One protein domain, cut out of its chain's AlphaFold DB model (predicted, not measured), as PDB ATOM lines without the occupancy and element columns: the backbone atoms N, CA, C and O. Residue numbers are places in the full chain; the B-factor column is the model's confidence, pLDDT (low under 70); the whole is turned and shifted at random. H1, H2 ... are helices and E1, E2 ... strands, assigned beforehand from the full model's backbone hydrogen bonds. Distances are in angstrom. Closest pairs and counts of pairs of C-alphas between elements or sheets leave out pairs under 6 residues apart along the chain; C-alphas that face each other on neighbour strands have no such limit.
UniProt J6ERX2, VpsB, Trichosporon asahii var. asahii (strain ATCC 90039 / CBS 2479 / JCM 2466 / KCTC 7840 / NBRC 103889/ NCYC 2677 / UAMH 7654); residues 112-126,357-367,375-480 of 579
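Overview. This is residues 112 to 126, 357 to 367 and 375 to 480 of the 579 residues of the protein "VpsB" of Trichosporon asahii var. asahii (strain ATCC 90039 / CBS 2479 / JCM 2466 / KCTC 7840 / NBRC 103889/ NCYC 2677 / UAMH 7654) (UniProt J6ERX2). A small parallel sheet of three strands, E1, E2 and E3, has two helices, H1 and H3, running along one of its faces, while no named helix covers the other face. Beyond the ends of the strands an arm holding H4 and H5 reaches away from the sheet, and on the side of E1 a long loop, residues 386 to 400, leads out to little H2. The printed part has 132 residues, with five named helices and three named strands in the order E1 H1 H2 E2 H3 E3 H4 H5; the class is mixed, helices and strands. The whole is only just loose, close to compact, with a radius of gyration of the C-alphas of 17.3 A and spans of 54 by 41 by 27 A.

Along the chain. Find C-alpha 115 at (-5.944, 34.813, 7.946); from there strand E1, residues 115 to 120, runs 16.6 A. After two cuts, look for helix H1 at residues 376 to 385, 14.5 A long, and short H2 at residues 401 to 405. Strand E2 is residues 410 to 416, 19.7 A, and helix H3, residues 421 to 437, begins at (-25.317, 44.489, 4.989) and runs 24.2 A. Strand E3, residues 445 to 450, is 17.0 A long. Helix H4, residues 456 to 467, runs 16.5 A, and H5, residues 472 to 475, ends at C-alpha 475, (-15.143, 70.949, 11.073).

Arrangement. Start at the sheet, in the order E1 E2 E3. E1 and E2 are parallel at 19 degrees, with N 117 and O 412 2.8 A apart, within hydrogen-bond range. E2 and E3 are parallel at 16 degrees, with N 413 and O 447 2.8 A apart. H3 is on the sheet, over E3 and along the strands; the closest C-alphas of H3 and E3 are those of Asn 431 and Arg 445, 6.0 A apart. H1 is on the same face, over E2. With residues 423 to 427 alone, H3 touches H1 at a shallow tilt of 25 degrees, the same way; the C-alphas of Ala 378 and Thr 426 come closest, at 6.8 A. H2, H4 and H5 are not on the sheet. H4 and H5 are close but not clearly touching, the C-alphas of Ala 467 and Val 474 being closest at 7.4 A. In H1, H2, H3 and H4 every O i to N i+4 pair is within hydrogen-bond range; H5 is too short for one.

Size, cuts and confidence. The C-alphas farthest apart are those of Gly 439 and Glu 472, at 56.0 A. Residues 127 to 356 are not printed, with 24.1 A between C-alphas 126 and 357; residues 368 to 374 are not printed either, with 15.2 A between C-alphas 367 and 375. The link from H1 to H2 is long. Confidence is under 70 at residues 357 to 367, 399 to 405, 438 to 442 and 480.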
ATOM      1  N   PRO A 112      -3.149  25.467   5.443       73.62
ATOM      2  CA  PRO A 112      -2.765  26.867   5.596       73.62
ATOM      3  C   PRO A 112      -3.380  27.470   6.864       73.62
ATOM      4  O   PRO A 112      -4.534  27.194   7.203       73.62
ATOM      5  N   ALA A 113      -2.610  28.313   7.554       78.12
ATOM      6  CA  ALA A 113      -3.094  29.043   8.720       78.12
ATOM      7  C   ALA A 113      -4.265  29.976   8.340       78.12
ATOM      8  O   ALA A 113      -4.275  30.518   7.227       78.12
ATOM      9  N   PRO A 114      -5.250  30.177   9.236       85.69
ATOM     10  CA  PRO A 114      -6.313  31.145   9.007       85.69
ATOM     11  C   PRO A 114      -5.743  32.570   8.960       85.69
ATOM     12  O   PRO A 114      -4.812  32.904   9.692       85.69
ATOM     13  N   LEU A 115      -6.326  33.416   8.114       88.75
ATOM     14  CA  LEU A 115      -5.944  34.813   7.946       88.75
ATOM     15  C   LEU A 115      -6.965  35.724   8.631       88.75
ATOM     16  O   LEU A 115      -8.148  35.670   8.306       88.75
ATOM     17  N   LEU A 116      -6.506  36.597   9.525       92.50
ATOM     18  CA  LEU A 116      -7.296  37.713  10.046       92.50
ATOM     19  C   LEU A 116      -6.916  38.990   9.288       92.50
ATOM     20  O   LEU A 116      -5.769  39.426   9.359       92.50
ATOM     21  N   LEU A 117      -7.874  39.589   8.583       93.69
ATOM     22  CA  LEU A 117      -7.726  40.878   7.911       93.69
ATOM     23  C   LEU A 117      -8.539  41.938   8.660       93.69
ATOM     24  O   LEU A 117      -9.760  41.827   8.780       93.69
ATOM     25  N   ILE A 118      -7.854  42.968   9.148       95.75
ATOM     26  CA  ILE A 118      -8.462  44.094   9.861       95.75
ATOM     27  C   ILE A 118      -8.527  45.286   8.910       95.75
ATOM     28  O   ILE A 118      -7.514  45.663   8.325       95.75
ATOM     29  N   LEU A 119      -9.716  45.866   8.763       95.19
ATOM     30  CA  LEU A 119      -9.983  47.012   7.897       95.19
ATOM     31  C   LEU A 119     -10.539  48.174   8.722       95.19
ATOM     32  O   LEU A 119     -11.172  47.957   9.752       95.19
ATOM     33  N   ASP A 120     -10.335  49.400   8.255       94.94
ATOM     34  CA  ASP A 120     -10.887  50.614   8.863       94.94
ATOM     35  C   ASP A 120     -11.990  51.189   7.968       94.94
ATOM     36  O   ASP A 120     -11.779  51.393   6.769       94.94
ATOM     37  N   ARG A 121     -13.164  51.474   8.547       95.31
ATOM     38  CA  ARG A 121     -14.320  52.049   7.847       95.31
ATOM     39  C   ARG A 121     -13.997  53.367   7.143       95.31
ATOM     40  O   ARG A 121     -14.600  53.664   6.117       95.31
ATOM     41  N   ARG A 122     -13.028  54.145   7.627       93.38
ATOM     42  CA  ARG A 122     -12.614  55.409   6.988       93.38
ATOM     43  C   ARG A 122     -12.065  55.223   5.573       93.38
ATOM     44  O   ARG A 122     -12.102  56.169   4.794       93.38
ATOM     45  N   ASN A 123     -11.599  54.024   5.213       92.19
ATOM     46  CA  ASN A 123     -11.165  53.731   3.845       92.19
ATOM     47  C   ASN A 123     -12.338  53.602   2.855       92.19
ATOM     48  O   ASN A 123     -12.149  53.861   1.669       92.19
ATOM     49  N   ASP A 124     -13.538  53.260   3.331       94.44
ATOM     50  CA  ASP A 124     -14.760  53.181   2.523       94.44
ATOM     51  C   ASP A 124     -15.959  53.806   3.266       94.44
ATOM     52  O   ASP A 124     -16.806  53.093   3.826       94.44
ATOM     53  N   PRO A 125     -16.038  55.152   3.283       95.44
ATOM     54  CA  PRO A 125     -17.183  55.883   3.812       95.44
ATOM     55  C   PRO A 125     -18.381  55.899   2.849       95.44
ATOM     56  O   PRO A 125     -19.439  56.379   3.238       95.44
ATOM     57  N   VAL A 126     -18.236  55.436   1.598       95.56
ATOM     58  CA  VAL A 126     -19.294  55.513   0.578       95.56
ATOM     59  C   VAL A 126     -20.318  54.411   0.795       95.56
ATOM     60  O   VAL A 126     -21.503  54.718   0.902       95.56
ATOM     61  N   LYS A 357     -10.905  40.845 -16.316       45.72
ATOM     62  CA  LYS A 357     -11.400  39.598 -15.683       45.72
ATOM     63  C   LYS A 357     -11.342  39.592 -14.137       45.72
ATOM     64  O   LYS A 357     -10.722  38.715 -13.530       45.72
ATOM     65  N   SER A 358     -11.990  40.567 -13.489       53.31
ATOM     66  CA  SER A 358     -12.237  40.509 -12.041       53.31
ATOM     67  C   SER A 358     -13.024  39.235 -11.731       53.31
ATOM     68  O   SER A 358     -14.027  38.952 -12.399       53.31
ATOM     69  N   ALA A 359     -12.573  38.450 -10.744       50.31
ATOM     70  CA  ALA A 359     -13.266  37.224 -10.375       50.31
ATOM     71  C   ALA A 359     -14.631  37.539  -9.750       50.31
ATOM     72  O   ALA A 359     -15.436  36.637  -9.600       50.31
ATOM     73  N   LEU A 360     -14.953  38.806  -9.477       57.94
ATOM     74  CA  LEU A 360     -16.218  39.241  -8.889       57.94
ATOM     75  C   LEU A 360     -17.274  39.674  -9.914       57.94
ATOM     76  O   LEU A 360     -18.428  39.868  -9.547       57.94
ATOM     77  N   LYS A 361     -16.931  39.768 -11.209       56.34
ATOM     78  CA  LYS A 361     -17.864  40.246 -12.250       56.34
ATOM     79  C   LYS A 361     -19.126  39.374 -12.400       56.34
ATOM     80  O   LYS A 361     -20.137  39.861 -12.880       56.34
ATOM     81  N   GLY A 362     -19.081  38.113 -11.961       52.94
ATOM     82  CA  GLY A 362     -20.228  37.191 -11.943       52.94
ATOM     83  C   GLY A 362     -21.055  37.186 -10.649       52.94
ATOM     84  O   GLY A 362     -22.000  36.416 -10.563       52.94
ATOM     85  N   LEU A 363     -20.694  37.989  -9.637       55.38
ATOM     86  CA  LEU A 363     -21.510  38.187  -8.423       55.38
ATOM     87  C   LEU A 363     -22.560  39.294  -8.610       55.38
ATOM     88  O   LEU A 363     -23.496  39.411  -7.817       55.38
ATOM     89  N   LYS A 364     -22.408  40.108  -9.662       53.25
ATOM     90  CA  LYS A 364     -23.458  41.003 -10.140       53.25
ATOM     91  C   LYS A 364     -24.536  40.122 -10.766       53.25
ATOM     92  O   LYS A 364     -24.281  39.449 -11.760       53.25
ATOM     93  N   GLY A 365     -25.711  40.082 -10.137       55.81
ATOM     94  CA  GLY A 365     -26.927  39.568 -10.766       55.81
ATOM     95  C   GLY A 365     -27.313  40.435 -11.971       55.81
ATOM     96  O   GLY A 365     -26.461  41.066 -12.593       55.81
ATOM     97  N   VAL A 366     -28.601  40.510 -12.302       50.41
ATOM     98  CA  VAL A 366     -29.062  41.438 -13.348       50.41
ATOM     99  C   VAL A 366     -28.650  42.863 -12.959       50.41
ATOM    100  O   VAL A 366     -29.029  43.341 -11.890       50.41
ATOM    101  N   GLU A 367     -27.821  43.513 -13.785       55.38
ATOM    102  CA  GLU A 367     -27.349  44.874 -13.524       55.38
ATOM    103  C   GLU A 367     -28.554  45.818 -13.449       55.38
ATOM    104  O   GLU A 367     -29.285  46.003 -14.421       55.38
ATOM    105  N   PRO A 375     -18.851  47.443  -3.051       91.25
ATOM    106  CA  PRO A 375     -18.026  47.866  -1.922       91.25
ATOM    107  C   PRO A 375     -16.535  47.656  -2.181       91.25
ATOM    108  O   PRO A 375     -16.152  46.648  -2.789       91.25
ATOM    109  N   HIS A 376     -15.686  48.535  -1.637       89.31
ATOM    110  CA  HIS A 376     -14.220  48.430  -1.772       89.31
ATOM    111  C   HIS A 376     -13.674  47.097  -1.235       89.31
ATOM    112  O   HIS A 376     -12.693  46.533  -1.732       89.31
ATOM    113  N   LEU A 377     -14.382  46.529  -0.253       92.06
ATOM    114  CA  LEU A 377     -14.123  45.200   0.292       92.06
ATOM    115  C   LEU A 377     -14.033  44.121  -0.793       92.06
ATOM    116  O   LEU A 377     -13.219  43.203  -0.693       92.06
ATOM    117  N   ALA A 378     -14.861  44.218  -1.833       89.88
ATOM    118  CA  ALA A 378     -14.891  43.237  -2.900       89.88
ATOM    119  C   ALA A 378     -13.540  43.206  -3.635       89.88
ATOM    120  O   ALA A 378     -12.922  42.148  -3.759       89.88
ATOM    121  N   GLU A 379     -13.035  44.363  -4.066       86.88
ATOM    122  CA  GLU A 379     -11.736  44.449  -4.741       86.88
ATOM    123  C   GLU A 379     -10.592  43.981  -3.840       86.88
ATOM    124  O   GLU A 379      -9.753  43.186  -4.271       86.88
ATOM    125  N   THR A 380     -10.620  44.378  -2.567       90.50
ATOM    126  CA  THR A 380      -9.654  43.926  -1.558       90.50
ATOM    127  C   THR A 380      -9.619  42.394  -1.469       90.50
ATOM    128  O   THR A 380      -8.548  41.784  -1.501       90.50
ATOM    129  N   LEU A 381     -10.788  41.745  -1.439       90.44
ATOM    130  CA  LEU A 381     -10.906  40.286  -1.417       90.44
ATOM    131  C   LEU A 381     -10.470  39.623  -2.729       90.44
ATOM    132  O   LEU A 381      -9.835  38.571  -2.690       90.44
ATOM    133  N   ASP A 382     -10.766  40.209  -3.891       86.56
ATOM    134  CA  ASP A 382     -10.302  39.689  -5.186       86.56
ATOM    135  C   ASP A 382      -8.772  39.724  -5.284       86.56
ATOM    136  O   ASP A 382      -8.157  38.725  -5.670       86.56
ATOM    137  N   LEU A 383      -8.152  40.834  -4.874       87.25
ATOM    138  CA  LEU A 383      -6.698  40.969  -4.812       87.25
ATOM    139  C   LEU A 383      -6.088  39.980  -3.817       87.25
ATOM    140  O   LEU A 383      -5.102  39.318  -4.152       87.25
ATOM    141  N   LEU A 384      -6.695  39.814  -2.640       87.88
ATOM    142  CA  LEU A 384      -6.259  38.847  -1.634       87.88
ATOM    143  C   LEU A 384      -6.307  37.409  -2.160       87.88
ATOM    144  O   LEU A 384      -5.310  36.692  -2.110       87.88
ATOM    145  N   LEU A 385      -7.444  36.987  -2.720       85.31
ATOM    146  CA  LEU A 385      -7.636  35.625  -3.228       85.31
ATOM    147  C   LEU A 385      -6.730  35.303  -4.423       85.31
ATOM    148  O   LEU A 385      -6.417  34.134  -4.656       85.31
ATOM    149  N   LYS A 386      -6.301  36.327  -5.171       84.12
ATOM    150  CA  LYS A 386      -5.335  36.217  -6.274       84.12
ATOM    151  C   LYS A 386      -3.873  36.315  -5.822       84.12
ATOM    152  O   LYS A 386      -2.997  36.208  -6.679       84.12
ATOM    153  N   GLY A 387      -3.599  36.541  -4.533       83.25
ATOM    154  CA  GLY A 387      -2.243  36.755  -4.011       83.25
ATOM    155  C   GLY A 387      -1.588  38.042  -4.533       83.25
ATOM    156  O   GLY A 387      -0.381  38.086  -4.733       83.25
ATOM    157  N   ARG A 388      -2.394  39.065  -4.840       85.75
ATOM    158  CA  ARG A 388      -1.970  40.361  -5.407       85.75
ATOM    159  C   ARG A 388      -2.245  41.542  -4.478       85.75
ATOM    160  O   ARG A 388      -2.085  42.688  -4.896       85.75
ATOM    161  N   LEU A 389      -2.687  41.279  -3.251       86.50
ATOM    162  CA  LEU A 389      -2.884  42.321  -2.253       86.50
ATOM    163  C   LEU A 389      -1.521  42.895  -1.848       86.50
ATOM    164  O   LEU A 389      -0.581  42.150  -1.577       86.50
ATOM    165  N   ARG A 390      -1.392  44.224  -1.868       86.88
ATOM    166  CA  ARG A 390      -0.110  44.899  -1.640       86.88
ATOM    167  C   ARG A 390       0.275  44.829  -0.164       86.88
ATOM    168  O   ARG A 390      -0.409  45.421   0.663       86.88
ATOM    169  N   GLU A 391       1.415  44.212   0.152       85.31
ATOM    170  CA  GLU A 391       1.935  44.150   1.533       85.31
ATOM    171  C   GLU A 391       2.272  45.535   2.116       85.31
ATOM    172  O   GLU A 391       2.253  45.708   3.328       85.31
ATOM    173  N   SER A 392       2.549  46.539   1.275       87.62
ATOM    174  CA  SER A 392       2.767  47.920   1.733       87.62
ATOM    175  C   SER A 392       1.513  48.545   2.348       87.62
ATOM    176  O   SER A 392       1.626  49.350   3.264       87.62
ATOM    177  N   SER A 393       0.338  48.188   1.820       86.69
ATOM    178  CA  SER A 393      -0.960  48.671   2.303       86.69
ATOM    179  C   SER A 393      -1.545  47.730   3.361       86.69
ATOM    180  O   SER A 393      -2.201  48.182   4.291       86.69
ATOM    181  N   TYR A 394      -1.262  46.428   3.247       89.94
ATOM    182  CA  TYR A 394      -1.778  45.368   4.115       89.94
ATOM    183  C   TYR A 394      -0.623  44.500   4.658       89.94
ATOM    184  O   TYR A 394      -0.414  43.383   4.177       89.94
ATOM    185  N   PRO A 395       0.175  45.008   5.618       89.50
ATOM    186  CA  PRO A 395       1.332  44.289   6.145       89.50
ATOM    187  C   PRO A 395       0.935  43.145   7.089       89.50
ATOM    188  O   PRO A 395      -0.054  43.224   7.817       89.50
ATOM    189  N   PHE A 396       1.757  42.094   7.134       87.19
ATOM    190  CA  PHE A 396       1.635  41.023   8.127       87.19
ATOM    191  C   PHE A 396       2.288  41.430   9.453       87.19
ATOM    192  O   PHE A 396       3.412  41.931   9.457       87.19
ATOM    193  N   VAL A 397       1.614  41.163  10.577       85.38
ATOM    194  CA  VAL A 397       2.177  41.362  11.928       85.38
ATOM    195  C   VAL A 397       3.232  40.294  12.230       85.38
ATOM    196  O   VAL A 397       4.343  40.616  12.636       85.38
ATOM    197  N   GLU A 398       2.909  39.026  11.957       73.00
ATOM    198  CA  GLU A 398       3.811  37.877  12.061       73.00
ATOM    199  C   GLU A 398       3.482  36.858  10.953       73.00
ATOM    200  O   GLU A 398       2.316  36.630  10.635       73.00
ATOM    201  N   GLY A 399       4.501  36.243  10.339       61.91
ATOM    202  CA  GLY A 399       4.305  35.204   9.321       61.91
ATOM    203  C   GLY A 399       5.584  34.828   8.568       61.91
ATOM    204  O   GLY A 399       6.244  35.684   7.975       61.91
ATOM    205  N   GLY A 400       5.933  33.536   8.573       60.88
ATOM    206  CA  GLY A 400       6.987  32.988   7.710       60.88
ATOM    207  C   GLY A 400       6.582  33.014   6.231       60.88
ATOM    208  O   GLY A 400       5.402  33.149   5.912       60.88
ATOM    209  N   GLU A 401       7.535  32.846   5.308       63.84
ATOM    210  CA  GLU A 401       7.267  32.903   3.855       63.84
ATOM    211  C   GLU A 401       6.147  31.957   3.381       63.84
ATOM    212  O   GLU A 401       5.455  32.239   2.401       63.84
ATOM    213  N   ALA A 402       5.910  30.860   4.105       63.47
ATOM    214  CA  ALA A 402       4.816  29.929   3.838       63.47
ATOM    215  C   ALA A 402       3.421  30.575   3.962       63.47
ATOM    216  O   ALA A 402       2.547  30.286   3.150       63.47
ATOM    217  N   ALA A 403       3.210  31.480   4.926       65.62
ATOM    218  CA  ALA A 403       1.941  32.199   5.077       65.62
ATOM    219  C   ALA A 403       1.719  33.235   3.960       65.62
ATOM    220  O   ALA A 403       0.580  33.548   3.630       65.62
ATOM    221  N   ARG A 404       2.804  33.734   3.349       67.94
ATOM    222  CA  ARG A 404       2.763  34.726   2.259       67.94
ATOM    223  C   ARG A 404       2.470  34.108   0.893       67.94
ATOM    224  O   ARG A 404       1.950  34.772   0.005       67.94
ATOM    225  N   THR A 405       2.839  32.843   0.712       66.94
ATOM    226  CA  THR A 405       2.771  32.145  -0.582       66.94
ATOM    227  C   THR A 405       1.553  31.237  -0.716       66.94
ATOM    228  O   THR A 405       1.139  30.927  -1.834       66.94
ATOM    229  N   GLN A 406       0.954  30.811   0.398       71.31
ATOM    230  CA  GLN A 406      -0.226  29.956   0.380       71.31
ATOM    231  C   GLN A 406      -1.506  30.783   0.290       71.31
ATOM    232  O   GLN A 406      -1.693  31.767   1.001       71.31
ATOM    233  N   ARG A 407      -2.435  30.343  -0.564       76.12
ATOM    234  CA  ARG A 407      -3.783  30.911  -0.599       76.12
ATOM    235  C   ARG A 407      -4.486  30.583   0.727       76.12
ATOM    236  O   ARG A 407      -4.584  29.398   1.057       76.12
ATOM    237  N   PRO A 408      -5.011  31.580   1.459       79.81
ATOM    238  CA  PRO A 408      -5.705  31.322   2.712       79.81
ATOM    239  C   PRO A 408      -6.982  30.513   2.457       79.81
ATOM    240  O   PRO A 408      -7.769  30.807   1.547       79.81
ATOM    241  N   GLN A 409      -7.183  29.473   3.264       83.62
ATOM    242  CA  GLN A 409      -8.410  28.675   3.238       83.62
ATOM    243  C   GLN A 409      -9.506  29.317   4.091       83.62
ATOM    244  O   GLN A 409     -10.674  29.278   3.729       83.62
ATOM    245  N   ASP A 410      -9.124  29.928   5.203       88.00
ATOM    246  CA  ASP A 410     -10.025  30.512   6.182       88.00
ATOM    247  C   ASP A 410      -9.645  31.981   6.370       88.00
ATOM    248  O   ASP A 410      -8.506  32.276   6.722       88.00
ATOM    249  N   ILE A 411     -10.577  32.895   6.099       92.12
ATOM    250  CA  ILE A 411     -10.371  34.344   6.195       92.12
ATOM    251  C   ILE A 411     -11.402  34.919   7.167       92.12
ATOM    252  O   ILE A 411     -12.605  34.759   6.971       92.12
ATOM    253  N   ILE A 412     -10.938  35.618   8.196       94.88
ATOM    254  CA  ILE A 412     -11.763  36.404   9.112       94.88
ATOM    255  C   ILE A 412     -11.528  37.875   8.778       94.88
ATOM    256  O   ILE A 412     -10.392  38.338   8.779       94.88
ATOM    257  N   LEU A 413     -12.595  38.601   8.471       96.19
ATOM    258  CA  LEU A 413     -12.589  40.028   8.177       96.19
ATOM    259  C   LEU A 413     -13.165  40.768   9.375       96.19
ATOM    260  O   LEU A 413     -14.267  40.440   9.813       96.19
ATOM    261  N   PHE A 414     -12.456  41.770   9.880       97.62
ATOM    262  CA  PHE A 414     -12.960  42.625  10.947       97.62
ATOM    263  C   PHE A 414     -12.890  44.092  10.537       97.62
ATOM    264  O   PHE A 414     -11.797  44.622  10.345       97.62
ATOM    265  N   ILE A 415     -14.047  44.749  10.416       97.38
ATOM    266  CA  ILE A 415     -14.109  46.170  10.066       97.38
ATOM    267  C   ILE A 415     -14.261  47.031  11.324       97.38
ATOM    268  O   ILE A 415     -15.306  47.046  11.984       97.38
ATOM    269  N   LEU A 416     -13.196  47.762  11.651       96.25
ATOM    270  CA  LEU A 416     -13.175  48.792  12.683       96.25
ATOM    271  C   LEU A 416     -14.047  49.969  12.239       96.25
ATOM    272  O   LEU A 416     -13.900  50.467  11.125       96.25
ATOM    273  N   GLY A 417     -14.956  50.412  13.106       93.56
ATOM    274  CA  GLY A 417     -15.962  51.417  12.750       93.56
ATOM    275  C   GLY A 417     -17.185  50.836  12.031       93.56
ATOM    276  O   GLY A 417     -17.983  51.593  11.499       93.56
ATOM    277  N   GLY A 418     -17.331  49.508  12.015       95.75
ATOM    278  CA  GLY A 418     -18.559  48.807  11.642       95.75
ATOM    279  C   GLY A 418     -18.588  48.280  10.208       95.75
ATOM    280  O   GLY A 418     -17.935  48.812   9.312       95.75
ATOM    281  N   ALA A 419     -19.348  47.207  10.000       97.50
ATOM    282  CA  ALA A 419     -19.633  46.583   8.706       97.50
ATOM    283  C   ALA A 419     -21.018  47.005   8.181       97.50
ATOM    284  O   ALA A 419     -21.803  47.599   8.917       97.50
ATOM    285  N   THR A 420     -21.347  46.676   6.934       98.00
ATOM    286  CA  THR A 420     -22.687  46.909   6.361       98.00
ATOM    287  C   THR A 420     -23.314  45.622   5.825       98.00
ATOM    288  O   THR A 420     -22.630  44.632   5.539       98.00
ATOM    289  N   TYR A 421     -24.637  45.619   5.634       97.06
ATOM    290  CA  TYR A 421     -25.317  44.489   4.989       97.06
ATOM    291  C   TYR A 421     -24.977  44.351   3.492       97.06
ATOM    292  O   TYR A 421     -25.042  43.245   2.954       97.06
ATOM    293  N   GLU A 422     -24.539  45.424   2.823       95.31
ATOM    294  CA  GLU A 422     -24.029  45.354   1.443       95.31
ATOM    295  C   GLU A 422     -22.735  44.522   1.366       95.31
ATOM    296  O   GLU A 422     -22.567  43.656   0.497       95.31
ATOM    297  N   GLU A 423     -21.831  44.735   2.322       96.19
ATOM    298  CA  GLU A 423     -20.595  43.964   2.465       96.19
ATOM    299  C   GLU A 423     -20.879  42.523   2.882       96.19
ATOM    300  O   GLU A 423     -20.310  41.597   2.301       96.19
ATOM    301  N   SER A 424     -21.805  42.321   3.827       95.25
ATOM    302  CA  SER A 424     -22.265  40.988   4.241       95.25
ATOM    303  C   SER A 424     -22.784  40.187   3.047       95.25
ATOM    304  O   SER A 424     -22.337  39.061   2.809       95.25
ATOM    305  N   ARG A 425     -23.639  40.795   2.213       93.75
ATOM    306  CA  ARG A 425     -24.117  40.189   0.963       93.75
ATOM    307  C   ARG A 425     -22.964  39.849   0.024       93.75
ATOM    308  O   ARG A 425     -22.938  38.757  -0.542       93.75
ATOM    309  N   THR A 426     -22.011  40.760  -0.153       92.62
ATOM    310  CA  THR A 426     -20.843  40.540  -1.022       92.62
ATOM    311  C   THR A 426     -20.034  39.323  -0.569       92.62
ATOM    312  O   THR A 426     -19.712  38.451  -1.381       92.62
ATOM    313  N   VAL A 427     -19.767  39.219   0.735       93.94
ATOM    314  CA  VAL A 427     -19.061  38.085   1.348       93.94
ATOM    315  C   VAL A 427     -19.868  36.790   1.227       93.94
ATOM    316  O   VAL A 427     -19.311  35.753   0.868       93.94
ATOM    317  N   ALA A 428     -21.181  36.832   1.460       91.75
ATOM    318  CA  ALA A 428     -22.055  35.665   1.362       91.75
ATOM    319  C   ALA A 428     -22.111  35.094  -0.064       91.75
ATOM    320  O   ALA A 428     -21.940  33.887  -0.252       91.75
ATOM    321  N   LEU A 429     -22.279  35.948  -1.078       89.94
ATOM    322  CA  LEU A 429     -22.276  35.526  -2.482       89.94
ATOM    323  C   LEU A 429     -20.904  34.987  -2.911       89.94
ATOM    324  O   LEU A 429     -20.820  33.998  -3.642       89.94
ATOM    325  N   LEU A 430     -19.817  35.595  -2.427       88.81
ATOM    326  CA  LEU A 430     -18.466  35.105  -2.683       88.81
ATOM    327  C   LEU A 430     -18.238  33.721  -2.054       88.81
ATOM    328  O   LEU A 430     -17.712  32.834  -2.724       88.81
ATOM    329  N   ASN A 431     -18.697  33.497  -0.820       89.75
ATOM    330  CA  ASN A 431     -18.651  32.188  -0.166       89.75
ATOM    331  C   ASN A 431     -19.425  31.117  -0.950       89.75
ATOM    332  O   ASN A 431     -18.908  30.019  -1.155       89.75
ATOM    333  N   GLN A 432     -20.639  31.429  -1.422       87.12
ATOM    334  CA  GLN A 432     -21.441  30.505  -2.236       87.12
ATOM    335  C   GLN A 432     -20.703  30.101  -3.517       87.12
ATOM    336  O   GLN A 432     -20.645  28.921  -3.868       87.12
ATOM    337  N   ARG A 433     -20.081  31.071  -4.191       84.19
ATOM    338  CA  ARG A 433     -19.303  30.816  -5.402       84.19
ATOM    339  C   ARG A 433     -18.062  29.970  -5.137       84.19
ATOM    340  O   ARG A 433     -17.820  29.002  -5.851       84.19
ATOM    341  N   LEU A 434     -17.285  30.319  -4.114       84.38
ATOM    342  CA  LEU A 434     -16.066  29.591  -3.753       84.38
ATOM    343  C   LEU A 434     -16.362  28.147  -3.328       84.38
ATOM    344  O   LEU A 434     -15.547  27.259  -3.579       84.38
ATOM    345  N   ALA A 435     -17.531  27.900  -2.732       82.25
ATOM    346  CA  ALA A 435     -18.009  26.552  -2.443       82.25
ATOM    347  C   ALA A 435     -18.349  25.766  -3.723       82.25
ATOM    348  O   ALA A 435     -18.024  24.582  -3.813       82.25
ATOM    349  N   GLY A 436     -18.958  26.418  -4.722       74.88
ATOM    350  CA  GLY A 436     -19.274  25.811  -6.018       74.88
ATOM    351  C   GLY A 436     -18.034  25.442  -6.841       74.88
ATOM    352  O   GLY A 436     -17.954  24.333  -7.367       74.88
ATOM    353  N   ASP A 437     -17.040  26.332  -6.896       71.06
ATOM    354  CA  ASP A 437     -15.808  26.141  -7.682       71.06
ATOM    355  C   ASP A 437     -14.915  25.002  -7.138       71.06
ATOM    356  O   ASP A 437     -14.128  24.415  -7.880       71.06
ATOM    357  N   ALA A 438     -15.026  24.670  -5.847       64.56
ATOM    358  CA  ALA A 438     -14.190  23.663  -5.188       64.56
ATOM    359  C   ALA A 438     -14.702  22.214  -5.324       64.56
ATOM    360  O   ALA A 438     -14.020  21.293  -4.872       64.56
ATOM    361  N   GLY A 439     -15.889  21.984  -5.906       52.09
ATOM    362  CA  GLY A 439     -16.455  20.639  -6.105       52.09
ATOM    363  C   GLY A 439     -16.682  19.827  -4.816       52.09
ATOM    364  O   GLY A 439     -16.843  18.609  -4.876       52.09
ATOM    365  N   GLY A 440     -16.666  20.479  -3.647       53.34
ATOM    366  CA  GLY A 440     -16.735  19.857  -2.324       53.34
ATOM    367  C   GLY A 440     -16.375  20.835  -1.190       53.34
ATOM    368  O   GLY A 440     -16.039  21.989  -1.455       53.34
ATOM    369  N   PRO A 441     -16.409  20.403   0.089       50.88
ATOM    370  CA  PRO A 441     -16.242  21.263   1.274       50.88
ATOM    371  C   PRO A 441     -14.812  21.813   1.523       50.88
ATOM    372  O   PRO A 441     -14.449  22.096   2.664       50.88
ATOM    373  N   GLY A 442     -13.993  21.985   0.478       57.16
ATOM    374  CA  GLY A 442     -12.591  22.427   0.548       57.16
ATOM    375  C   GLY A 442     -12.298  23.848   0.039       57.16
ATOM    376  O   GLY A 442     -11.131  24.226  -0.018       57.16
ATOM    377  N   GLY A 443     -13.314  24.627  -0.352       71.75
ATOM    378  CA  GLY A 443     -13.146  26.005  -0.840       71.75
ATOM    379  C   GLY A 443     -12.789  27.017   0.258       71.75
ATOM    380  O   GLY A 443     -13.006  26.760   1.443       71.75
ATOM    381  N   THR A 444     -12.247  28.177  -0.134       83.88
ATOM    382  CA  THR A 444     -11.965  29.284   0.797       83.88
ATOM    383  C   THR A 444     -13.256  29.758   1.473       83.88
ATOM    384  O   THR A 444     -14.259  29.973   0.793       83.88
ATOM    385  N   ARG A 445     -13.227  29.944   2.796       89.31
ATOM    386  CA  ARG A 445     -14.351  30.414   3.617       89.31
ATOM    387  C   ARG A 445     -14.020  31.771   4.217       89.31
ATOM    388  O   ARG A 445     -12.924  31.965   4.737       89.31
ATOM    389  N   ILE A 446     -14.982  32.681   4.167       93.06
ATOM    390  CA  ILE A 446     -14.826  34.061   4.616       93.06
ATOM    391  C   ILE A 446     -15.879  34.362   5.682       93.06
ATOM    392  O   ILE A 446     -17.069  34.133   5.461       93.06
ATOM    393  N   LEU A 447     -15.457  34.892   6.823       95.00
ATOM    394  CA  LEU A 447     -16.334  35.389   7.882       95.00
ATOM    395  C   LEU A 447     -16.166  36.898   8.005       95.00
ATOM    396  O   LEU A 447     -15.049  37.368   8.190       95.00
ATOM    397  N   LEU A 448     -17.269  37.640   7.930       96.31
ATOM    398  CA  LEU A 448     -17.289  39.082   8.152       96.31
ATOM    399  C   LEU A 448     -17.749  39.396   9.576       96.31
ATOM    400  O   LEU A 448     -18.762  38.873  10.036       96.31
ATOM    401  N   GLY A 449     -17.021  40.284  10.237       95.44
ATOM    402  CA  GLY A 449     -17.401  40.934  11.478       95.44
ATOM    403  C   GLY A 449     -17.011  42.410  11.460       95.44
ATOM    404  O   GLY A 449     -16.307  42.892  10.571       95.44
ATOM    405  N   GLY A 450     -17.465  43.138  12.468       95.44
ATOM    406  CA  GLY A 450     -17.101  44.527  12.699       95.44
ATOM    407  C   GLY A 450     -17.501  44.945  14.105       95.44
ATOM    408  O   GLY A 450     -18.125  44.170  14.829       95.44
ATOM    409  N   SER A 451     -17.159  46.172  14.495       93.31
ATOM    410  CA  SER A 451     -17.564  46.720  15.801       93.31
ATOM    411  C   SER A 451     -19.086  46.840  15.958       93.31
ATOM    412  O   SER A 451     -19.604  46.771  17.068       93.31
ATOM    413  N   CYS A 452     -19.795  47.021  14.846       94.56
ATOM    414  CA  CYS A 452     -21.248  47.117  14.732       94.56
ATOM    415  C   CYS A 452     -21.661  46.864  13.271       94.56
ATOM    416  O   CYS A 452     -20.800  46.713  12.399       94.56
ATOM    417  N   VAL A 453     -22.966  46.822  13.000       96.69
ATOM    418  CA  VAL A 453     -23.514  46.835  11.636       96.69
ATOM    419  C   VAL A 453     -24.220  48.168  11.428       96.69
ATOM    420  O   VAL A 453     -25.094  48.517  12.218       96.69
ATOM    421  N   HIS A 454     -23.800  48.920  10.415       97.19
ATOM    422  CA  HIS A 454     -24.302  50.257  10.133       97.19
ATOM    423  C   HIS A 454     -25.315  50.279   8.989       97.19
ATOM    424  O   HIS A 454     -25.118  49.659   7.940       97.19
ATOM    425  N   ASN A 455     -26.347  51.093   9.189       96.94
ATOM    426  CA  ASN A 455     -27.065  51.813   8.140       96.94
ATOM    427  C   ASN A 455     -26.515  53.246   8.007       96.94
ATOM    428  O   ASN A 455     -25.651  53.666   8.790       96.94
ATOM    429  N   SER A 456     -27.033  54.014   7.048       96.88
ATOM    430  CA  SER A 456     -26.540  55.372   6.793       96.88
ATOM    431  C   SER A 456     -26.704  56.326   7.982       96.88
ATOM    432  O   SER A 456     -25.802  57.117   8.265       96.88
ATOM    433  N   GLU A 457     -27.809  56.228   8.723       95.88
ATOM    434  CA  GLU A 457     -28.084  57.076   9.886       95.88
ATOM    435  C   GLU A 457     -27.131  56.779  11.049       95.88
ATOM    436  O   GLU A 457     -26.432  57.675  11.520       95.88
ATOM    437  N   SER A 458     -27.020  55.511  11.455       96.69
ATOM    438  CA  SER A 458     -26.124  55.095  12.543       96.69
ATOM    439  C   SER A 458     -24.651  55.365  12.232       96.69
ATOM    440  O   SER A 458     -23.883  55.683  13.141       96.69
ATOM    441  N   PHE A 459     -24.245  55.275  10.960       97.44
ATOM    442  CA  PHE A 459     -22.898  55.648  10.537       97.44
ATOM    443  C   PHE A 459     -22.654  57.151  10.712       97.44
ATOM    444  O   PHE A 459     -21.657  57.554  11.310       97.44
ATOM    445  N   LEU A 460     -23.580  57.997  10.246       96.56
ATOM    446  CA  LEU A 460     -23.467  59.449  10.399       96.56
ATOM    447  C   LEU A 460     -23.508  59.887  11.865       96.56
ATOM    448  O   LEU A 460     -22.769  60.795  12.242       96.56
ATOM    449  N   ASP A 461     -24.325  59.237  12.691       95.88
ATOM    450  CA  ASP A 461     -24.381  59.485  14.132       95.88
ATOM    451  C   ASP A 461     -23.080  59.078  14.829       95.88
ATOM    452  O   ASP A 461     -22.572  59.827  15.665       95.88
ATOM    453  N   MET A 462     -22.482  57.941  14.453       95.50
ATOM    454  CA  MET A 462     -21.162  57.546  14.952       95.50
ATOM    455  C   MET A 462     -20.108  58.607  14.617       95.50
ATOM    456  O   MET A 462     -19.355  59.013  15.502       95.50
ATOM    457  N   ILE A 463     -20.061  59.081  13.367       95.19
ATOM    458  CA  ILE A 463     -19.099  60.113  12.949       95.19
ATOM    459  C   ILE A 463     -19.358  61.437  13.671       95.19
ATOM    460  O   ILE A 463     -18.409  62.071  14.126       95.19
ATOM    461  N   ALA A 464     -20.620  61.842  13.828       94.62
ATOM    462  CA  ALA A 464     -20.976  63.049  14.567       94.62
ATOM    463  C   ALA A 464     -20.509  62.981  16.027       94.62
ATOM    464  O   ALA A 464     -19.877  63.921  16.512       94.62
ATOM    465  N   ASN A 465     -20.749  61.850  16.695       94.56
ATOM    466  CA  ASN A 465     -20.322  61.617  18.070       94.56
ATOM    467  C   ASN A 465     -18.794  61.582  18.190       94.56
ATOM    468  O   ASN A 465     -18.235  62.248  19.061       94.56
ATOM    469  N   ALA A 466     -18.105  60.868  17.298       92.50
ATOM    470  CA  ALA A 466     -16.645  60.806  17.285       92.50
ATOM    471  C   ALA A 466     -16.020  62.195  17.070       92.50
ATOM    472  O   ALA A 466     -15.068  62.554  17.765       92.50
ATOM    473  N   ALA A 467     -16.605  63.009  16.189       92.50
ATOM    474  CA  ALA A 467     -16.116  64.348  15.885       92.50
ATOM    475  C   ALA A 467     -16.096  65.288  17.097       92.50
ATOM    476  O   ALA A 467     -15.229  66.153  17.163       92.50
ATOM    477  N   THR A 468     -16.964  65.075  18.093       92.25
ATOM    478  CA  THR A 468     -16.948  65.867  19.340       92.25
ATOM    479  C   THR A 468     -15.651  65.723  20.140       92.25
ATOM    480  O   THR A 468     -15.327  66.586  20.950       92.25
ATOM    481  N   THR A 469     -14.903  64.639  19.912       92.75
ATOM    482  CA  THR A 469     -13.623  64.365  20.576       92.75
ATOM    483  C   THR A 469     -12.414  64.849  19.775       92.75
ATOM    484  O   THR A 469     -11.289  64.820  20.275       92.75
ATOM    485  N   TRP A 470     -12.626  65.289  18.534       92.94
ATOM    486  CA  TRP A 470     -11.566  65.726  17.633       92.94
ATOM    487  C   TRP A 470     -11.332  67.241  17.715       92.94
ATOM    488  O   TRP A 470     -12.191  67.984  18.190       92.94
ATOM    489  N   PRO A 471     -10.162  67.728  17.259       92.19
ATOM    490  CA  PRO A 471      -9.885  69.159  17.219       92.19
ATOM    491  C   PRO A 471     -10.876  69.904  16.319       92.19
ATOM    492  O   PRO A 471     -11.256  69.400  15.264       92.19
ATOM    493  N   GLU A 472     -11.204  71.150  16.669       89.19
ATOM    494  CA  GLU A 472     -12.174  71.987  15.935       89.19
ATOM    495  C   GLU A 472     -11.842  72.155  14.440       89.19
ATOM    496  O   GLU A 472     -12.722  72.367  13.607       89.19
ATOM    497  N   THR A 473     -10.567  72.001  14.069       89.94
ATOM    498  CA  THR A 473     -10.106  72.025  12.675       89.94
ATOM    499  C   THR A 473     -10.780  70.969  11.801       89.94
ATOM    500  O   THR A 473     -10.883  71.177  10.599       89.94
ATOM    501  N   VAL A 474     -11.284  69.870  12.374       90.75
ATOM    502  CA  VAL A 474     -11.984  68.817  11.620       90.75
ATOM    503  C   VAL A 474     -13.302  69.303  11.009       90.75
ATOM    504  O   VAL A 474     -13.757  68.758  10.005       90.75
ATOM    505  N   TYR A 475     -13.909  70.346  11.580       89.50
ATOM    506  CA  TYR A 475     -15.143  70.949  11.073       89.50
ATOM    507  C   TYR A 475     -14.894  72.024  10.008       89.50
ATOM    508  O   TYR A 475     -15.847  72.510   9.395       89.50
ATOM    509  N   GLN A 476     -13.636  72.411   9.789       88.19
ATOM    510  CA  GLN A 476     -13.269  73.436   8.818       88.19
ATOM    511  C   GLN A 476     -13.060  72.825   7.426       88.19
ATOM    512  O   GLN A 476     -12.672  71.658   7.316       88.19
ATOM    513  N   PRO A 477     -13.282  73.595   6.344       86.81
ATOM    514  CA  PRO A 477     -12.948  73.147   5.000       86.81
ATOM    515  C   PRO A 477     -11.472  72.721   4.914       86.81
ATOM    516  O   PRO A 477     -10.613  73.457   5.409       86.81
ATOM    517  N   PRO A 478     -11.152  71.585   4.265       83.94
ATOM    518  CA  PRO A 478      -9.768  71.170   4.081       83.94
ATOM    519  C   PRO A 478      -8.939  72.275   3.400       83.94
ATOM    520  O   PRO A 478      -9.437  72.914   2.465       83.94
ATOM    521  N   PRO A 479      -7.662  72.483   3.779       73.62
ATOM    522  CA  PRO A 479      -6.828  73.558   3.224       73.62
ATOM    523  C   PRO A 479      -6.718  73.518   1.691       73.62
ATOM    524  O   PRO A 479      -6.615  74.550   1.030       73.62
ATOM    525  N   ASN A 480      -6.787  72.313   1.124       68.81
ATOM    526  CA  ASN A 480      -6.633  72.042  -0.302       68.81
ATOM    527  C   ASN A 480      -7.919  72.269  -1.119       68.81
ATOM    528  O   ASN A 480      -7.894  72.125  -2.338       68.81
TER     529      ASN A 480